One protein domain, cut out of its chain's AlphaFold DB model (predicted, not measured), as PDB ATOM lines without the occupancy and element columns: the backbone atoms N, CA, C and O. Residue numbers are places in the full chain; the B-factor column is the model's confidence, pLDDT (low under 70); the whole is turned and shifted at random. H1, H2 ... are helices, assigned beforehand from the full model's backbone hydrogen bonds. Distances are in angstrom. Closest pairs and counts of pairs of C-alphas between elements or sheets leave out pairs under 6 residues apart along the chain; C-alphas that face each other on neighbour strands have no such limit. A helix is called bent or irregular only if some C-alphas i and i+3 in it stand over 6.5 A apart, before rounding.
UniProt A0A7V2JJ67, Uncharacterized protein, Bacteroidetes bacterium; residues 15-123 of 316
ATOM      1  N   ASN A  15      12.063 -63.473 -52.650       58.38
ATOM      2  CA  ASN A  15      11.759 -62.214 -51.972       58.38
ATOM      3  C   ASN A  15      10.667 -61.398 -52.673       58.38
ATOM      4  O   ASN A  15       9.883 -60.734 -51.988       58.38
ATOM      5  N   ASP A  16      10.564 -61.486 -54.000       59.28
ATOM      6  CA  ASP A  16       9.496 -60.827 -54.753       59.28
ATOM      7  C   ASP A  16       8.157 -61.513 -54.472       59.28
ATOM      8  O   ASP A  16       7.162 -60.844 -54.213       59.28
ATOM      9  N   ASN A  17       8.143 -62.847 -54.381       63.78
ATOM     10  CA  ASN A  17       6.940 -63.612 -54.038       63.78
ATOM     11  C   ASN A  17       6.454 -63.313 -52.605       63.78
ATOM     12  O   ASN A  17       5.262 -63.099 -52.381       63.78
ATOM     13  N   ILE A  18       7.373 -63.210 -51.637       65.56
ATOM     14  CA  ILE A  18       7.035 -62.811 -50.261       65.56
ATOM     15  C   ILE A  18       6.519 -61.372 -50.232       65.56
ATOM     16  O   ILE A  18       5.477 -61.127 -49.631       65.56
ATOM     17  N   SER A  19       7.186 -60.435 -50.910       66.62
ATOM     18  CA  SER A  19       6.779 -59.025 -50.947       66.62
ATOM     19  C   SER A  19       5.412 -58.841 -51.603       66.62
ATOM     20  O   SER A  19       4.567 -58.136 -51.058       66.62
ATOM     21  N   SER A  20       5.147 -59.525 -52.720       69.00
ATOM     22  CA  SER A  20       3.840 -59.511 -53.382       69.00
ATOM     23  C   SER A  20       2.751 -60.142 -52.517       69.00
ATOM     24  O   SER A  20       1.638 -59.628 -52.457       69.00
ATOM     25  N   ARG A  21       3.056 -61.223 -51.793       67.19
ATOM     26  CA  ARG A  21       2.093 -61.884 -50.903       67.19
ATOM     27  C   ARG A  21       1.807 -61.078 -49.641       67.19
ATOM     28  O   ARG A  21       0.673 -61.070 -49.176       67.19
ATOM     29  N   LEU A  22       2.805 -60.373 -49.117       64.69
ATOM     30  CA  LEU A  22       2.651 -59.455 -47.992       64.69
ATOM     31  C   LEU A  22       1.838 -58.225 -48.409       64.69
ATOM     32  O   LEU A  22       0.925 -57.835 -47.694       64.69
ATOM     33  N   GLN A  23       2.109 -57.666 -49.594       67.12
ATOM     34  CA  GLN A  23       1.306 -56.589 -50.178       67.12
ATOM     35  C   GLN A  23      -0.145 -57.019 -50.405       67.12
ATOM     36  O   GLN A  23      -1.048 -56.255 -50.093       67.12
ATOM     37  N   GLU A  24      -0.377 -58.241 -50.883       66.00
ATOM     38  CA  GLU A  24      -1.726 -58.771 -51.083       66.00
ATOM     39  C   GLU A  24      -2.464 -58.989 -49.750       66.00
ATOM     40  O   GLU A  24      -3.616 -58.589 -49.629       66.00
ATOM     41  N   LEU A  25      -1.803 -59.527 -48.717       65.69
ATOM     42  CA  LEU A  25      -2.393 -59.672 -47.376       65.69
ATOM     43  C   LEU A  25      -2.688 -58.316 -46.716       65.69
ATOM     44  O   LEU A  25      -3.745 -58.136 -46.116       65.69
ATOM     45  N   ILE A  26      -1.793 -57.337 -46.874       63.50
ATOM     46  CA  ILE A  26      -1.998 -55.957 -46.407       63.50
ATOM     47  C   ILE A  26      -3.157 -55.292 -47.159       63.50
ATOM     48  O   ILE A  26      -3.919 -54.532 -46.567       63.50
ATOM     49  N   ARG A  27      -3.318 -55.596 -48.453       61.66
ATOM     50  CA  ARG A  27      -4.423 -55.096 -49.277       61.66
ATOM     51  C   ARG A  27      -5.759 -55.762 -48.946       61.66
ATOM     52  O   ARG A  27      -6.794 -55.168 -49.211       61.66
ATOM     53  N   GLN A  28      -5.746 -56.971 -48.385       60.22
ATOM     54  CA  GLN A  28      -6.945 -57.678 -47.919       60.22
ATOM     55  C   GLN A  28      -7.439 -57.162 -46.554       60.22
ATOM     56  O   GLN A  28      -8.633 -57.231 -46.267       60.22
ATOM     57  N   GLU A  29      -6.554 -56.589 -45.737       58.91
ATOM     58  CA  GLU A  29      -6.857 -55.982 -44.435       58.91
ATOM     59  C   GLU A  29      -6.970 -54.447 -44.556       58.91
ATOM     60  O   GLU A  29      -6.108 -53.697 -44.096       58.91
ATOM     61  N   ASN A  30      -8.044 -53.970 -45.195       71.62
ATOM     62  CA  ASN A  30      -8.233 -52.574 -45.624       71.62
ATOM     63  C   ASN A  30      -7.841 -51.491 -44.582       71.62
ATOM     64  O   ASN A  30      -7.169 -50.519 -44.927       71.62
ATOM     65  N   ALA A  31      -8.218 -51.637 -43.304       73.19
ATOM     66  CA  ALA A  31      -7.908 -50.649 -42.258       73.19
ATOM     67  C   ALA A  31      -6.457 -50.741 -41.740       73.19
ATOM     68  O   ALA A  31      -5.797 -49.720 -41.536       73.19
ATOM     69  N   THR A  32      -5.935 -51.960 -41.574       76.19
ATOM     70  CA  THR A  32      -4.538 -52.209 -41.188       76.19
ATOM     71  C   THR A  32      -3.584 -51.716 -42.279       76.19
ATOM     72  O   THR A  32      -2.567 -51.091 -41.981       76.19
ATOM     73  N   GLY A  33      -3.949 -51.896 -43.551       73.94
ATOM     74  CA  GLY A  33      -3.220 -51.345 -44.691       73.94
ATOM     75  C   GLY A  33      -3.149 -49.817 -44.691       73.94
ATOM     76  O   GLY A  33      -2.083 -49.268 -44.971       73.94
ATOM     77  N   CYS A  34      -4.219 -49.115 -44.292       75.81
ATOM     78  CA  CYS A  34      -4.172 -47.659 -44.104       75.81
ATOM     79  C   CYS A  34      -3.155 -47.248 -43.025       75.81
ATOM     80  O   CYS A  34      -2.393 -46.303 -43.236       75.81
ATOM     81  N   LEU A  35      -3.119 -47.953 -41.886       79.12
ATOM     82  CA  LEU A  35      -2.174 -47.667 -40.799       79.12
ATOM     83  C   LEU A  35      -0.720 -47.910 -41.227       79.12
ATOM     84  O   LEU A  35       0.134 -47.057 -40.996       79.12
ATOM     85  N   LEU A  36      -0.453 -49.024 -41.913       79.44
ATOM     86  CA  LEU A  36       0.876 -49.342 -42.449       79.44
ATOM     87  C   LEU A  36       1.309 -48.350 -43.535       79.44
ATOM     88  O   LEU A  36       2.469 -47.945 -43.589       79.44
ATOM     89  N   GLY A  37       0.379 -47.921 -44.392       77.50
ATOM     90  CA  GLY A  37       0.628 -46.882 -45.390       77.50
ATOM     91  C   GLY A  37       0.983 -45.539 -44.749       77.50
ATOM     92  O   GLY A  37       1.945 -44.891 -45.168       77.50
ATOM     93  N   TRP A  38       0.254 -45.147 -43.698       82.69
ATOM     94  CA  TRP A  38       0.569 -43.961 -42.903       82.69
ATOM     95  C   TRP A  38       1.955 -44.070 -42.254       82.69
ATOM     96  O   TRP A  38       2.770 -43.161 -42.419       82.69
ATOM     97  N   GLU A  39       2.268 -45.194 -41.603       85.81
ATOM     98  CA  GLU A  39       3.574 -45.439 -40.980       85.81
ATOM     99  C   GLU A  39       4.714 -45.352 -42.007       85.81
ATOM    100  O   GLU A  39       5.704 -44.644 -41.798       85.81
ATOM    101  N   ALA A  40       4.565 -46.002 -43.165       83.12
ATOM    102  CA  ALA A  40       5.540 -45.927 -44.250       83.12
ATOM    103  C   ALA A  40       5.730 -44.484 -44.754       83.12
ATOM    104  O   ALA A  40       6.854 -44.073 -45.057       83.12
ATOM    105  N   GLY A  41       4.652 -43.697 -44.820       83.12
ATOM    106  CA  GLY A  41       4.702 -42.268 -45.128       83.12
ATOM    107  C   GLY A  41       5.523 -41.477 -44.106       83.12
ATOM    108  O   GLY A  41       6.379 -40.677 -44.495       83.12
ATOM    109  N   VAL A  42       5.336 -41.749 -42.810       87.69
ATOM    110  CA  VAL A  42       6.121 -41.132 -41.728       87.69
ATOM    111  C   VAL A  42       7.611 -41.435 -41.883       87.69
ATOM    112  O   VAL A  42       8.429 -40.510 -41.865       87.69
ATOM    113  N   TRP A  43       7.968 -42.698 -42.134       87.19
ATOM    114  CA  TRP A  43       9.355 -43.108 -42.373       87.19
ATOM    115  C   TRP A  43       9.991 -42.397 -43.572       87.19
ATOM    116  O   TRP A  43      11.117 -41.903 -43.479       87.19
ATOM    117  N   ARG A  44       9.281 -42.302 -44.704       87.56
ATOM    118  CA  ARG A  44       9.777 -41.587 -45.895       87.56
ATOM    119  C   ARG A  44      10.012 -40.105 -45.605       87.56
ATOM    120  O   ARG A  44      11.050 -39.572 -45.994       87.56
ATOM    121  N   SER A  45       9.088 -39.455 -44.901       89.00
ATOM    122  CA  SER A  45       9.208 -38.043 -44.521       89.00
ATOM    123  C   SER A  45      10.400 -37.798 -43.598       89.00
ATOM    124  O   SER A  45      11.193 -36.892 -43.862       89.00
ATOM    125  N   ALA A  46      10.597 -38.645 -42.585       91.56
ATOM    126  CA  ALA A  46      11.768 -38.578 -41.712       91.56
ATOM    127  C   ALA A  46      13.076 -38.745 -42.505       91.56
ATOM    128  O   ALA A  46      13.985 -37.920 -42.388       91.56
ATOM    129  N   ASN A  47      13.140 -39.738 -43.396       90.56
ATOM    130  CA  ASN A  47      14.296 -39.948 -44.269       90.56
ATOM    131  C   ASN A  47      14.561 -38.753 -45.192       90.56
ATOM    132  O   ASN A  47      15.719 -38.403 -45.427       90.56
ATOM    133  N   HIS A  48      13.515 -38.094 -45.696       90.06
ATOM    134  CA  HIS A  48      13.658 -36.893 -46.514       90.06
ATOM    135  C   HIS A  48      14.242 -35.724 -45.707       90.06
ATOM    136  O   HIS A  48      15.092 -34.997 -46.227       90.06
ATOM    137  N   VAL A  49      13.820 -35.527 -44.452       92.25
ATOM    138  CA  VAL A  49      14.403 -34.504 -43.564       92.25
ATOM    139  C   VAL A  49      15.883 -34.805 -43.316       92.25
ATOM    140  O   VAL A  49      16.732 -33.961 -43.601       92.25
ATOM    141  N   VAL A  50      16.212 -36.026 -42.885       92.62
ATOM    142  CA  VAL A  50      17.597 -36.446 -42.593       92.62
ATOM    143  C   VAL A  50      18.496 -36.339 -43.828       92.62
ATOM    144  O   VAL A  50      19.613 -35.820 -43.749       92.62
ATOM    145  N   SER A  51      18.011 -36.775 -44.992       90.94
ATOM    146  CA  SER A  51      18.749 -36.688 -46.258       90.94
ATOM    147  C   SER A  51      18.953 -35.242 -46.704       90.94
ATOM    148  O   SER A  51      20.010 -34.912 -47.240       90.94
ATOM    149  N   GLY A  52      17.962 -34.373 -46.475       90.50
ATOM    150  CA  GLY A  52      18.061 -32.939 -46.732       90.50
ATOM    151  C   GLY A  52      19.157 -32.290 -45.891       90.50
ATOM    152  O   GLY A  52      20.056 -31.664 -46.446       90.50
ATOM    153  N   LEU A  53      19.146 -32.528 -44.575       92.00
ATOM    154  CA  LEU A  53      20.182 -32.038 -43.658       92.00
ATOM    155  C   LEU A  53      21.571 -32.560 -44.038       92.00
ATOM    156  O   LEU A  53      22.525 -31.790 -44.134       92.00
ATOM    157  N   SER A  54      21.674 -33.856 -44.337       89.94
ATOM    158  CA  SER A  54      22.928 -34.485 -44.761       89.94
ATOM    159  C   SER A  54      23.464 -33.883 -46.063       89.94
ATOM    160  O   SER A  54      24.669 -33.702 -46.211       89.94
ATOM    161  N   ARG A  55      22.584 -33.550 -47.016       90.56
ATOM    162  CA  ARG A  55      22.965 -32.908 -48.280       90.56
ATOM    163  C   ARG A  55      23.473 -31.484 -48.058       90.56
ATOM    164  O   ARG A  55      24.503 -31.138 -48.622       90.56
ATOM    165  N   THR A  56      22.800 -30.704 -47.214       89.25
ATOM    166  CA  THR A  56      23.229 -29.344 -46.845       89.25
ATOM    167  C   THR A  56      24.580 -29.347 -46.125       89.25
ATOM    168  O   THR A  56      25.433 -28.507 -46.400       89.25
ATOM    169  N   ALA A  57      24.819 -30.325 -45.245       88.00
ATOM    170  CA  ALA A  57      26.110 -30.482 -44.572       88.00
ATOM    171  C   ALA A  57      27.247 -30.861 -45.544       88.00
ATOM    172  O   ALA A  57      28.387 -30.441 -45.358       88.00
ATOM    173  N   ARG A  58      26.938 -31.634 -46.596       85.75
ATOM    174  CA  ARG A  58      27.890 -32.030 -47.651       85.75
ATOM    175  C   ARG A  58      28.181 -30.934 -48.672       85.75
ATOM    176  O   ARG A  58      29.189 -31.026 -49.356       85.75
ATOM    177  N   SER A  59      27.301 -29.943 -48.821       81.62
ATOM    178  CA  SER A  59      27.474 -28.866 -49.803       81.62
ATOM    179  C   SER A  59      28.401 -27.744 -49.328       81.62
ATOM    180  O   SER A  59      28.603 -26.786 -50.065       81.62
ATOM    181  N   HIS A  60      28.910 -27.823 -48.097       77.25
ATOM    182  CA  HIS A  60      29.929 -26.915 -47.583       77.25
ATOM    183  C   HIS A  60      31.309 -27.549 -47.776       77.25
ATOM    184  O   HIS A  60      31.584 -28.607 -47.209       77.25
ATOM    185  N   ASP A  61      32.160 -26.895 -48.570       63.91
ATOM    186  CA  ASP A  61      33.541 -27.321 -48.804       63.91
ATOM    187  C   ASP A  61      34.347 -27.232 -47.498       63.91
ATOM    188  O   ASP A  61      34.576 -26.150 -46.952       63.91
ATOM    189  N   GLY A  62      34.758 -28.389 -46.977       61.59
ATOM    190  CA  GLY A  62      35.562 -28.515 -45.764       61.59
ATOM    191  C   GLY A  62      35.658 -29.964 -45.284       61.59
ATOM    192  O   GLY A  62      34.682 -30.712 -45.324       61.59
ATOM    193  N   GLU A  63      36.851 -30.373 -44.848       67.06
ATOM    194  CA  GLU A  63      37.141 -31.718 -44.344       67.06
ATOM    195  C   GLU A  63      36.437 -31.967 -42.999       67.06
ATOM    196  O   GLU A  63      36.940 -31.596 -41.942       67.06
ATOM    197  N   ASP A  64      35.232 -32.542 -43.081       83.25
ATOM    198  CA  ASP A  64      34.574 -33.478 -42.151       83.25
ATOM    199  C   ASP A  64      33.049 -33.244 -42.152       83.25
ATOM    200  O   ASP A  64      32.518 -32.316 -41.535       83.25
ATOM    201  N   ILE A  65      32.321 -34.141 -42.828       83.44
ATOM    202  CA  ILE A  65      30.852 -34.120 -42.911       83.44
ATOM    203  C   ILE A  65      30.220 -34.166 -41.512       83.44
ATOM    204  O   ILE A  65      29.175 -33.547 -41.302       83.44
ATOM    205  N   HIS A  66      30.834 -34.864 -40.550       85.38
ATOM    206  CA  HIS A  66      30.307 -34.948 -39.189       85.38
ATOM    207  C   HIS A  66      30.367 -33.600 -38.482       85.38
ATOM    208  O   HIS A  66      29.385 -33.190 -37.860       85.38
ATOM    209  N   ARG A  67      31.480 -32.879 -38.624       86.31
ATOM    210  CA  ARG A  67      31.629 -31.532 -38.072       86.31
ATOM    211  C   ARG A  67      30.645 -30.548 -38.706       86.31
ATOM    212  O   ARG A  67      30.008 -29.785 -37.981       86.31
ATOM    213  N   ASN A  68      30.469 -30.604 -40.025       87.81
ATOM    214  CA  ASN A  68      29.514 -29.747 -40.735       87.81
ATOM    215  C   ASN A  68      28.065 -30.040 -40.326       87.81
ATOM    216  O   ASN A  68      27.286 -29.114 -40.105       87.81
ATOM    217  N   LEU A  69      27.702 -31.318 -40.175       89.56
ATOM    218  CA  LEU A  69      26.378 -31.705 -39.693       89.56
ATOM    219  C   LEU A  69      26.163 -31.243 -38.247       89.56
ATOM    220  O   LEU A  69      25.114 -30.682 -37.947       89.56
ATOM    221  N   GLY A  70      27.159 -31.411 -37.374       88.50
ATOM    222  CA  GLY A  70      27.108 -30.915 -35.998       88.50
ATOM    223  C   GLY A  70      26.879 -29.403 -35.931       88.50
ATOM    224  O   GLY A  70      26.009 -28.945 -35.193       88.50
ATOM    225  N   HIS A  71      27.588 -28.630 -36.758       88.00
ATOM    226  CA  HIS A  71      27.400 -27.182 -36.847       88.00
ATOM    227  C   HIS A  71      26.028 -26.796 -37.424       88.00
ATOM    228  O   HIS A  71      25.395 -25.859 -36.946       88.00
ATOM    229  N   LEU A  72      25.526 -27.524 -38.426       89.75
ATOM    230  CA  LEU A  72      24.188 -27.294 -38.975       89.75
ATOM    231  C   LEU A  72      23.099 -27.523 -37.920       89.75
ATOM    232  O   LEU A  72      22.201 -26.698 -37.778       89.75
ATOM    233  N   LEU A  73      23.185 -28.621 -37.163       90.94
ATOM    234  CA  LEU A  73      22.265 -28.888 -36.055       90.94
ATOM    235  C   LEU A  73      22.374 -27.797 -34.982       90.94
ATOM    236  O   LEU A  73      21.349 -27.377 -34.443       90.94
ATOM    237  N   TYR A  74      23.592 -27.310 -34.715       88.38
ATOM    238  CA  TYR A  74      23.828 -26.195 -33.801       88.38
ATOM    239  C   TYR A  74      23.059 -24.931 -34.209       88.38
ATOM    240  O   TYR A  74      22.264 -24.398 -33.435       88.38
ATOM    241  N   GLU A  75      23.245 -24.496 -35.455       87.50
ATOM    242  CA  GLU A  75      22.599 -23.298 -35.991       87.50
ATOM    243  C   GLU A  75      21.073 -23.439 -36.085       87.50
ATOM    244  O   GLU A  75      20.359 -22.473 -35.830       87.50
ATOM    245  N   LEU A  76      20.552 -24.638 -36.375       89.62
ATOM    246  CA  LEU A  76      19.106 -24.890 -36.354       89.62
ATOM    247  C   LEU A  76      18.510 -24.683 -34.960       89.62
ATOM    248  O   LEU A  76      17.508 -23.983 -34.825       89.62
ATOM    249  N   ALA A  77      19.124 -25.256 -33.922       86.62
ATOM    250  CA  ALA A  77      18.625 -25.079 -32.560       86.62
ATOM    251  C   ALA A  77      18.740 -23.619 -32.109       86.62
ATOM    252  O   ALA A  77      17.821 -23.092 -31.488       86.62
ATOM    253  N   LYS A  78      19.838 -22.940 -32.462       84.62
ATOM    254  CA  LYS A  78      20.046 -21.522 -32.160       84.62
ATOM    255  C   LYS A  78      19.013 -20.625 -32.847       84.62
ATOM    256  O   LYS A  78      18.499 -19.700 -32.222       84.62
ATOM    257  N   ALA A  79      18.681 -20.907 -34.108       84.62
ATOM    258  CA  ALA A  79      17.663 -20.167 -34.852       84.62
ATOM    259  C   ALA A  79      16.281 -20.243 -34.180       84.62
ATOM    260  O   ALA A  79      15.535 -19.266 -34.194       84.62
ATOM    261  N   ASP A  80      15.964 -21.377 -33.558       81.25
ATOM    262  CA  ASP A  80      14.700 -21.611 -32.856       81.25
ATOM    263  C   ASP A  80      14.701 -21.128 -31.396       81.25
ATOM    264  O   ASP A  80      13.682 -20.640 -30.903       81.25
ATOM    265  N   ALA A  81      15.838 -21.211 -30.704       75.94
ATOM    266  CA  ALA A  81      16.002 -20.698 -29.345       75.94
ATOM    267  C   ALA A  81      16.060 -19.158 -29.287       75.94
ATOM    268  O   ALA A  81      15.740 -18.557 -28.259       75.94
ATOM    269  N   GLY A  82      16.466 -18.495 -30.375       73.19
ATOM    270  CA  GLY A  82      16.618 -17.042 -30.416       73.19
ATOM    271  C   GLY A  82      17.657 -16.543 -29.403       73.19
ATOM    272  O   GLY A  82      18.779 -17.036 -29.358       73.19
ATOM    273  N   GLN A  83      17.294 -15.551 -28.579       59.62
ATOM    274  CA  GLN A  83      18.170 -15.002 -27.527       59.62
ATOM    275  C   GLN A  83      18.245 -15.873 -26.257       59.62
ATOM    276  O   GLN A  83      18.954 -15.515 -25.327       59.62
ATOM    277  N   SER A  84      17.504 -16.981 -26.183       62.81
ATOM    278  CA  SER A  84      17.306 -17.744 -24.941       62.81
ATOM    279  C   SER A  84      18.335 -18.851 -24.691       62.81
ATOM    280  O   SER A  84      18.199 -19.580 -23.715       62.81
ATOM    281  N   MET A  85      19.329 -19.013 -25.565       68.06
ATOM    282  CA  MET A  85      20.320 -20.085 -25.470       68.06
ATOM    283  C   MET A  85      21.594 -19.589 -24.781       68.06
ATOM    284  O   MET A  85      22.460 -19.003 -25.429       68.06
ATOM    285  N   GLU A  86      21.693 -19.812 -23.470       66.31
ATOM    286  CA  GLU A  86      22.878 -19.452 -22.674       66.31
ATOM    287  C   GLU A  86      23.853 -20.633 -22.511       66.31
ATOM    288  O   GLU A  86      25.063 -20.430 -22.579       66.31
ATOM    289  N   ASP A  87      23.339 -21.870 -22.411       70.12
ATOM    290  CA  ASP A  87      24.126 -23.085 -22.156       70.12
ATOM    291  C   ASP A  87      23.912 -24.196 -23.199       70.12
ATOM    292  O   ASP A  87      22.801 -24.467 -23.663       70.12
ATOM    293  N   ALA A  88      24.986 -24.935 -23.499       66.12
ATOM    294  CA  ALA A  88      24.971 -26.071 -24.427       66.12
ATOM    295  C   ALA A  88      24.098 -27.252 -23.948       66.12
ATOM    296  O   ALA A  88      23.671 -28.070 -24.762       66.12
ATOM    297  N   SER A  89      23.795 -27.353 -22.651       65.94
ATOM    298  CA  SER A  89      22.889 -28.373 -22.104       65.94
ATOM    299  C   SER A  89      21.416 -28.120 -22.443       65.94
ATOM    300  O   SER A  89      20.626 -29.062 -22.433       65.94
ATOM    301  N   GLU A  90      21.039 -26.887 -22.797       70.94
ATOM    302  CA  GLU A  90      19.680 -26.554 -23.248       70.94
ATOM    303  C   GLU A  90      19.466 -26.835 -24.746       70.94
ATOM    304  O   GLU A  90      18.396 -26.579 -25.288       70.94
ATOM    305  N   PHE A  91      20.470 -27.393 -25.425       81.25
ATOM    306  CA  PHE A  91      20.485 -27.592 -26.872       81.25
ATOM    307  C   PHE A  91      19.422 -28.562 -27.395       81.25
ATOM    308  O   PHE A  91      18.739 -28.275 -28.382       81.25
ATOM    309  N   ALA A  92      19.283 -29.719 -26.745       82.69
ATOM    310  CA  ALA A  92      18.469 -30.808 -27.271       82.69
ATOM    311  C   ALA A  92      16.981 -30.427 -27.435       82.69
ATOM    312  O   ALA A  92      16.460 -30.637 -28.529       82.69
ATOM    313  N   PRO A  93      16.288 -29.820 -26.447       80.75
ATOM    314  CA  PRO A  93      14.876 -29.459 -26.597       80.75
ATOM    315  C   PRO A  93      14.575 -28.579 -27.820       80.75
ATOM    316  O   PRO A  93      13.616 -28.850 -28.544       80.75
ATOM    317  N   PHE A  94      15.407 -27.565 -28.087       81.88
ATOM    318  CA  PHE A  94      15.241 -26.678 -29.245       81.88
ATOM    319  C   PHE A  94      15.505 -27.410 -30.561       81.88
ATOM    320  O   PHE A  94      14.716 -27.309 -31.500       81.88
ATOM    321  N   LEU A  95      16.557 -28.236 -30.619       87.25
ATOM    322  CA  LEU A  95      16.822 -29.047 -31.804       87.25
ATOM    323  C   LEU A  95      15.644 -29.985 -32.118       87.25
ATOM    324  O   LEU A  95      15.175 -30.027 -33.256       87.25
ATOM    325  N   TYR A  96      15.138 -30.713 -31.119       87.44
ATOM    326  CA  TYR A  96      14.004 -31.622 -31.302       87.44
ATOM    327  C   TYR A  96      12.742 -30.882 -31.754       87.44
ATOM    328  O   TYR A  96      12.006 -31.408 -32.590       87.44
ATOM    329  N   ARG A  97      12.506 -29.651 -31.282       82.12
ATOM    330  CA  ARG A  97      11.388 -28.817 -31.744       82.12
ATOM    331  C   ARG A  97      11.498 -28.490 -33.233       82.12
ATOM    332  O   ARG A  97      10.540 -28.721 -33.971       82.12
ATOM    333  N   VAL A  98      12.666 -28.040 -33.694       86.81
ATOM    334  CA  VAL A  98      12.901 -27.734 -35.118       86.81
ATOM    335  C   VAL A  98      12.778 -28.975 -35.986       86.81
ATOM    336  O   VAL A  98      12.087 -28.947 -37.002       86.81
ATOM    337  N   LEU A  99      13.408 -30.082 -35.588       90.75
ATOM    338  CA  LEU A  99      13.336 -31.337 -36.338       90.75
ATOM    339  C   LEU A  99      11.898 -31.861 -36.429       90.75
ATOM    340  O   LEU A  99      11.481 -32.318 -37.492       90.75
ATOM    341  N   THR A 100      11.124 -31.735 -35.349       89.19
ATOM    342  CA  THR A 100       9.700 -32.088 -35.335       89.19
ATOM    343  C   THR A 100       8.896 -31.181 -36.264       89.19
ATOM    344  O   THR A 100       8.041 -31.678 -36.991       89.19
ATOM    345  N   SER A 101       9.191 -29.878 -36.307       86.56
ATOM    346  CA  SER A 101       8.552 -28.946 -37.246       86.56
ATOM    347  C   SER A 101       8.858 -29.311 -38.700       86.56
ATOM    348  O   SER A 101       7.942 -29.423 -39.506       86.56
ATOM    349  N   LEU A 102      10.128 -29.576 -39.027       88.50
ATOM    350  CA  LEU A 102      10.540 -29.996 -40.370       88.50
ATOM    351  C   LEU A 102       9.877 -31.313 -40.787       88.50
ATOM    352  O   LEU A 102       9.481 -31.471 -41.941       88.50
ATOM    353  N   LEU A 103       9.752 -32.263 -39.854       91.00
ATOM    354  CA  LEU A 103       9.029 -33.507 -40.089       91.00
ATOM    355  C   LEU A 103       7.539 -33.240 -40.312       91.00
ATOM    356  O   LEU A 103       6.989 -33.727 -41.293       91.00
ATOM    357  N   SER A 104       6.905 -32.440 -39.456       87.69
ATOM    358  CA  SER A 104       5.491 -32.069 -39.568       87.69
ATOM    359  C   SER A 104       5.176 -31.409 -40.911       87.69
ATOM    360  O   SER A 104       4.175 -31.746 -41.534       87.69
ATOM    361  N   ASP A 105       6.054 -30.535 -41.403       85.25
ATOM    362  CA  ASP A 105       5.913 -29.909 -42.722       85.25
ATOM    363  C   ASP A 105       6.011 -30.923 -43.865       85.25
ATOM    364  O   ASP A 105       5.357 -30.779 -44.895       85.25
ATOM    365  N   LYS A 106       6.812 -31.983 -43.711       86.00
ATOM    366  CA  LYS A 106       6.843 -33.076 -44.692       86.00
ATOM    367  C   LYS A 106       5.607 -33.958 -44.598       86.00
ATOM    368  O   LYS A 106       5.080 -34.352 -45.634       86.00
ATOM    369  N   LEU A 107       5.128 -34.224 -43.385       84.69
ATOM    370  CA  LEU A 107       3.909 -34.993 -43.149       84.69
ATOM    371  C   LEU A 107       2.660 -34.276 -43.671       84.69
ATOM    372  O   LEU A 107       1.780 -34.934 -44.208       84.69
ATOM    373  N   SER A 108       2.578 -32.947 -43.569       79.50
ATOM    374  CA  SER A 108       1.410 -32.175 -44.026       79.50
ATOM    375  C   SER A 108       1.236 -32.174 -45.548       79.50
ATOM    376  O   SER A 108       0.128 -31.977 -46.043       79.50
ATOM    377  N   ILE A 109       2.320 -32.432 -46.287       78.69
ATOM    378  CA  ILE A 109       2.336 -32.555 -47.751       78.69
ATOM    379  C   ILE A 109       2.111 -34.013 -48.186       78.69
ATOM    380  O   ILE A 109       1.901 -34.263 -49.373       78.69
ATOM    381  N   LEU A 110       2.122 -34.984 -47.259       70.31
ATOM    382  CA  LEU A 110       1.753 -36.361 -47.580       70.31
ATOM    383  C   LEU A 110       0.285 -36.398 -48.003       70.31
ATOM    384  O   LEU A 110      -0.635 -36.495 -47.194       70.31
ATOM    385  N   THR A 111       0.068 -36.367 -49.307       61.00
ATOM    386  CA  THR A 111      -1.155 -36.881 -49.895       61.00
ATOM    387  C   THR A 111      -1.118 -38.400 -49.758       61.00
ATOM    388  O   THR A 111      -0.059 -38.983 -50.020       61.00
ATOM    389  N   PRO A 112      -2.229 -39.059 -49.379       60.59
ATOM    390  CA  PRO A 112      -2.340 -40.504 -49.522       60.59
ATOM    391  C   PRO A 112      -1.873 -40.865 -50.932       60.59
ATOM    392  O   PRO A 112      -2.354 -40.269 -51.899       60.59
ATOM    393  N   ASP A 113      -0.871 -41.740 -51.035       55.41
ATOM    394  CA  ASP A 113      -0.360 -42.206 -52.324       55.41
ATOM    395  C   ASP A 113      -1.581 -42.637 -53.142       55.41
ATOM    396  O   ASP A 113      -2.335 -43.500 -52.697       55.41
ATOM    397  N   THR A 114      -1.815 -42.054 -54.320       48.47
ATOM    398  CA  THR A 114      -2.963 -42.427 -55.170       48.47
ATOM    399  C   THR A 114      -2.940 -43.910 -55.557       48.47
ATOM    400  O   THR A 114      -3.956 -44.457 -55.979       48.47
ATOM    401  N   ASN A 115      -1.788 -44.564 -55.367       46.53
ATOM    402  CA  ASN A 115      -1.540 -45.984 -55.589       46.53
ATOM    403  C   ASN A 115      -1.573 -46.838 -54.307       46.53
ATOM    404  O   ASN A 115      -1.485 -48.059 -54.400       46.53
ATOM    405  N   SER A 116      -1.674 -46.228 -53.123       50.53
ATOM    406  CA  SER A 116      -1.900 -46.926 -51.859       50.53
ATOM    407  C   SER A 116      -3.388 -46.815 -51.547       50.53
ATOM    408  O   SER A 116      -3.837 -45.744 -51.130       50.53
ATOM    409  N   PRO A 117      -4.179 -47.880 -51.749       51.09
ATOM    410  CA  PRO A 117      -5.598 -47.842 -51.480       51.09
ATOM    411  C   PRO A 117      -5.768 -47.871 -49.963       51.09
ATOM    412  O   PRO A 117      -6.024 -48.914 -49.373       51.09
ATOM    413  N   CYS A 118      -5.673 -46.712 -49.312       53.94
ATOM    414  CA  CYS A 118      -6.576 -46.496 -48.197       53.94
ATOM    415  C   CYS A 118      -7.955 -46.328 -48.833       53.94
ATOM    416  O   CYS A 118      -8.412 -45.220 -49.115       53.94
ATOM    417  N   ASP A 119      -8.510 -47.467 -49.244       56.91
ATOM    418  CA  ASP A 119      -9.756 -47.546 -49.970       56.91
ATOM    419  C   ASP A 119     -10.807 -46.922 -49.061       56.91
ATOM    420  O   ASP A 119     -10.883 -47.242 -47.876       56.91
ATOM    421  N   THR A 120     -11.599 -45.980 -49.557       57.34
ATOM    422  CA  THR A 120     -12.628 -45.329 -48.729       57.34
ATOM    423  C   THR A 120     -13.642 -46.350 -48.193       57.34
ATOM    424  O   THR A 120     -14.303 -46.093 -47.188       57.34
ATOM    425  N   SER A 121     -13.689 -47.542 -48.798       56.00
ATOM    426  CA  SER A 121     -14.374 -48.744 -48.311       56.00
ATOM    427  C   SER A 121     -13.862 -49.259 -46.948       56.00
ATOM    428  O   SER A 121     -14.636 -49.839 -46.185       56.00
ATOM    429  N   ALA A 122     -12.595 -49.000 -46.600       58.28
ATOM    430  CA  ALA A 122     -11.974 -49.302 -45.306       58.28
ATOM    431  C   ALA A 122     -12.559 -48.469 -44.156       58.28
ATOM    432  O   ALA A 122     -12.523 -48.881 -43.001       58.28
ATOM    433  N   LEU A 123     -13.086 -47.285 -44.477       63.94
ATOM    434  CA  LEU A 123     -13.646 -46.322 -43.530       63.94
ATOM    435  C   LEU A 123     -15.175 -46.414 -43.500       63.94
ATOM    436  O   LEU A 123     -15.882 -45.404 -43.503       63.94
TER     437      LEU A 123
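AT A GLANCE: This is residues 15 to 123 of the 316 residues of an uncharacterized protein of Bacteroidetes bacterium (UniProt A0A7V2JJ67). One long helix, H2, makes most of the length; near its far end H3 stands crosswise to it, and H4 folds back from H3 to cross H2 near its middle, so that H2, H3 and H4 make a triangle. At the other end of H2, H1 turns away as an arm whose residues 15 to 22 stick out free, and the long link after H4 runs back to the small H5 beside the first residues of H2. The printed part has 109 residues with five named helices, H1 to H5 in chain order, and no named strand; the class is all helix. It is only just loose, close to extended, with a radius of gyration of the C-alphas of 19.2 A and spans of 54 by 31 by 22 A.

IN THESE COORDINATES: H2 holds residues 30 to 58 and is 41.6 A long, from C-alpha 30 at (-8.233, -52.574, -45.624) to C-alpha 58 at (27.890, -32.030, -47.651). H1, residues 15 to 28, is 19.7 A long and begins with C-alpha 15 at (11.759, -62.214, -51.972). H3, residues 65 to 84, is 27.8 A long, with a kink of 51 degrees near residue 78; it is irregular, C-alphas 80 and 83 being 9.2 A apart. H4, residues 88 to 108, is 31.2 A long and also irregular, with C-alphas 89 and 92 7.2 A apart. H5, residues 120 to 123, measures 5.4 A and ends at C-alpha 123 at (-13.646, -46.322, -43.530).

HOW THE PARTS SIT: H2 is the hub, touching four other helices. Its residues 53 to 58 touch residues 65 to 72 of H3, about perpendicular at 79 degrees; the closest C-alphas, of Ala 57 and Leu 69, are 5.0 A apart. Its residues 41 to 49 touch residues 99 to 107 of H4, opposite ways at a steep tilt of 54 degrees; the closest C-alphas, of Ser 45 and Lys 106, are 5.5 A apart. Residues 73 to 81 of H3 touch residues 91 to 98 of H4, about perpendicular at 84 degrees, with the C-alphas of Ala 77 and Leu 95 closest at 4.4 A. The helix packing of these three pairs is mostly crossed, with 0 at a shallow tilt. H1 and H2 only just touch, only at the corner by their link, with 3 pairs of C-alphas within 8 A; the closest, of Ile 26 and Gly 33, are 5.1 A apart. H5 touches H2, the closest C-alphas being those of Asn 30 and Ala 122 at 5.0 A. H1 is apart from H3, H4 and H5. Every O i to N i+4 pair is within hydrogen-bond range in H1 and H2, against 14 of 16 in H3 and 14 of 17 in H4; H5 is too short for such a pair.

THE WHOLE: The two farthest C-alphas, of Asn 17 and Gln 83, are 56.5 A apart. The printed part has no cut. The link from H4 to H5, 11 residues, is long. Mean pLDDT of the printed part is 76.5; it is under 70 at residues 15 to 29, 61 to 63, 83 to 86, 88 to 89 and 111 to 123.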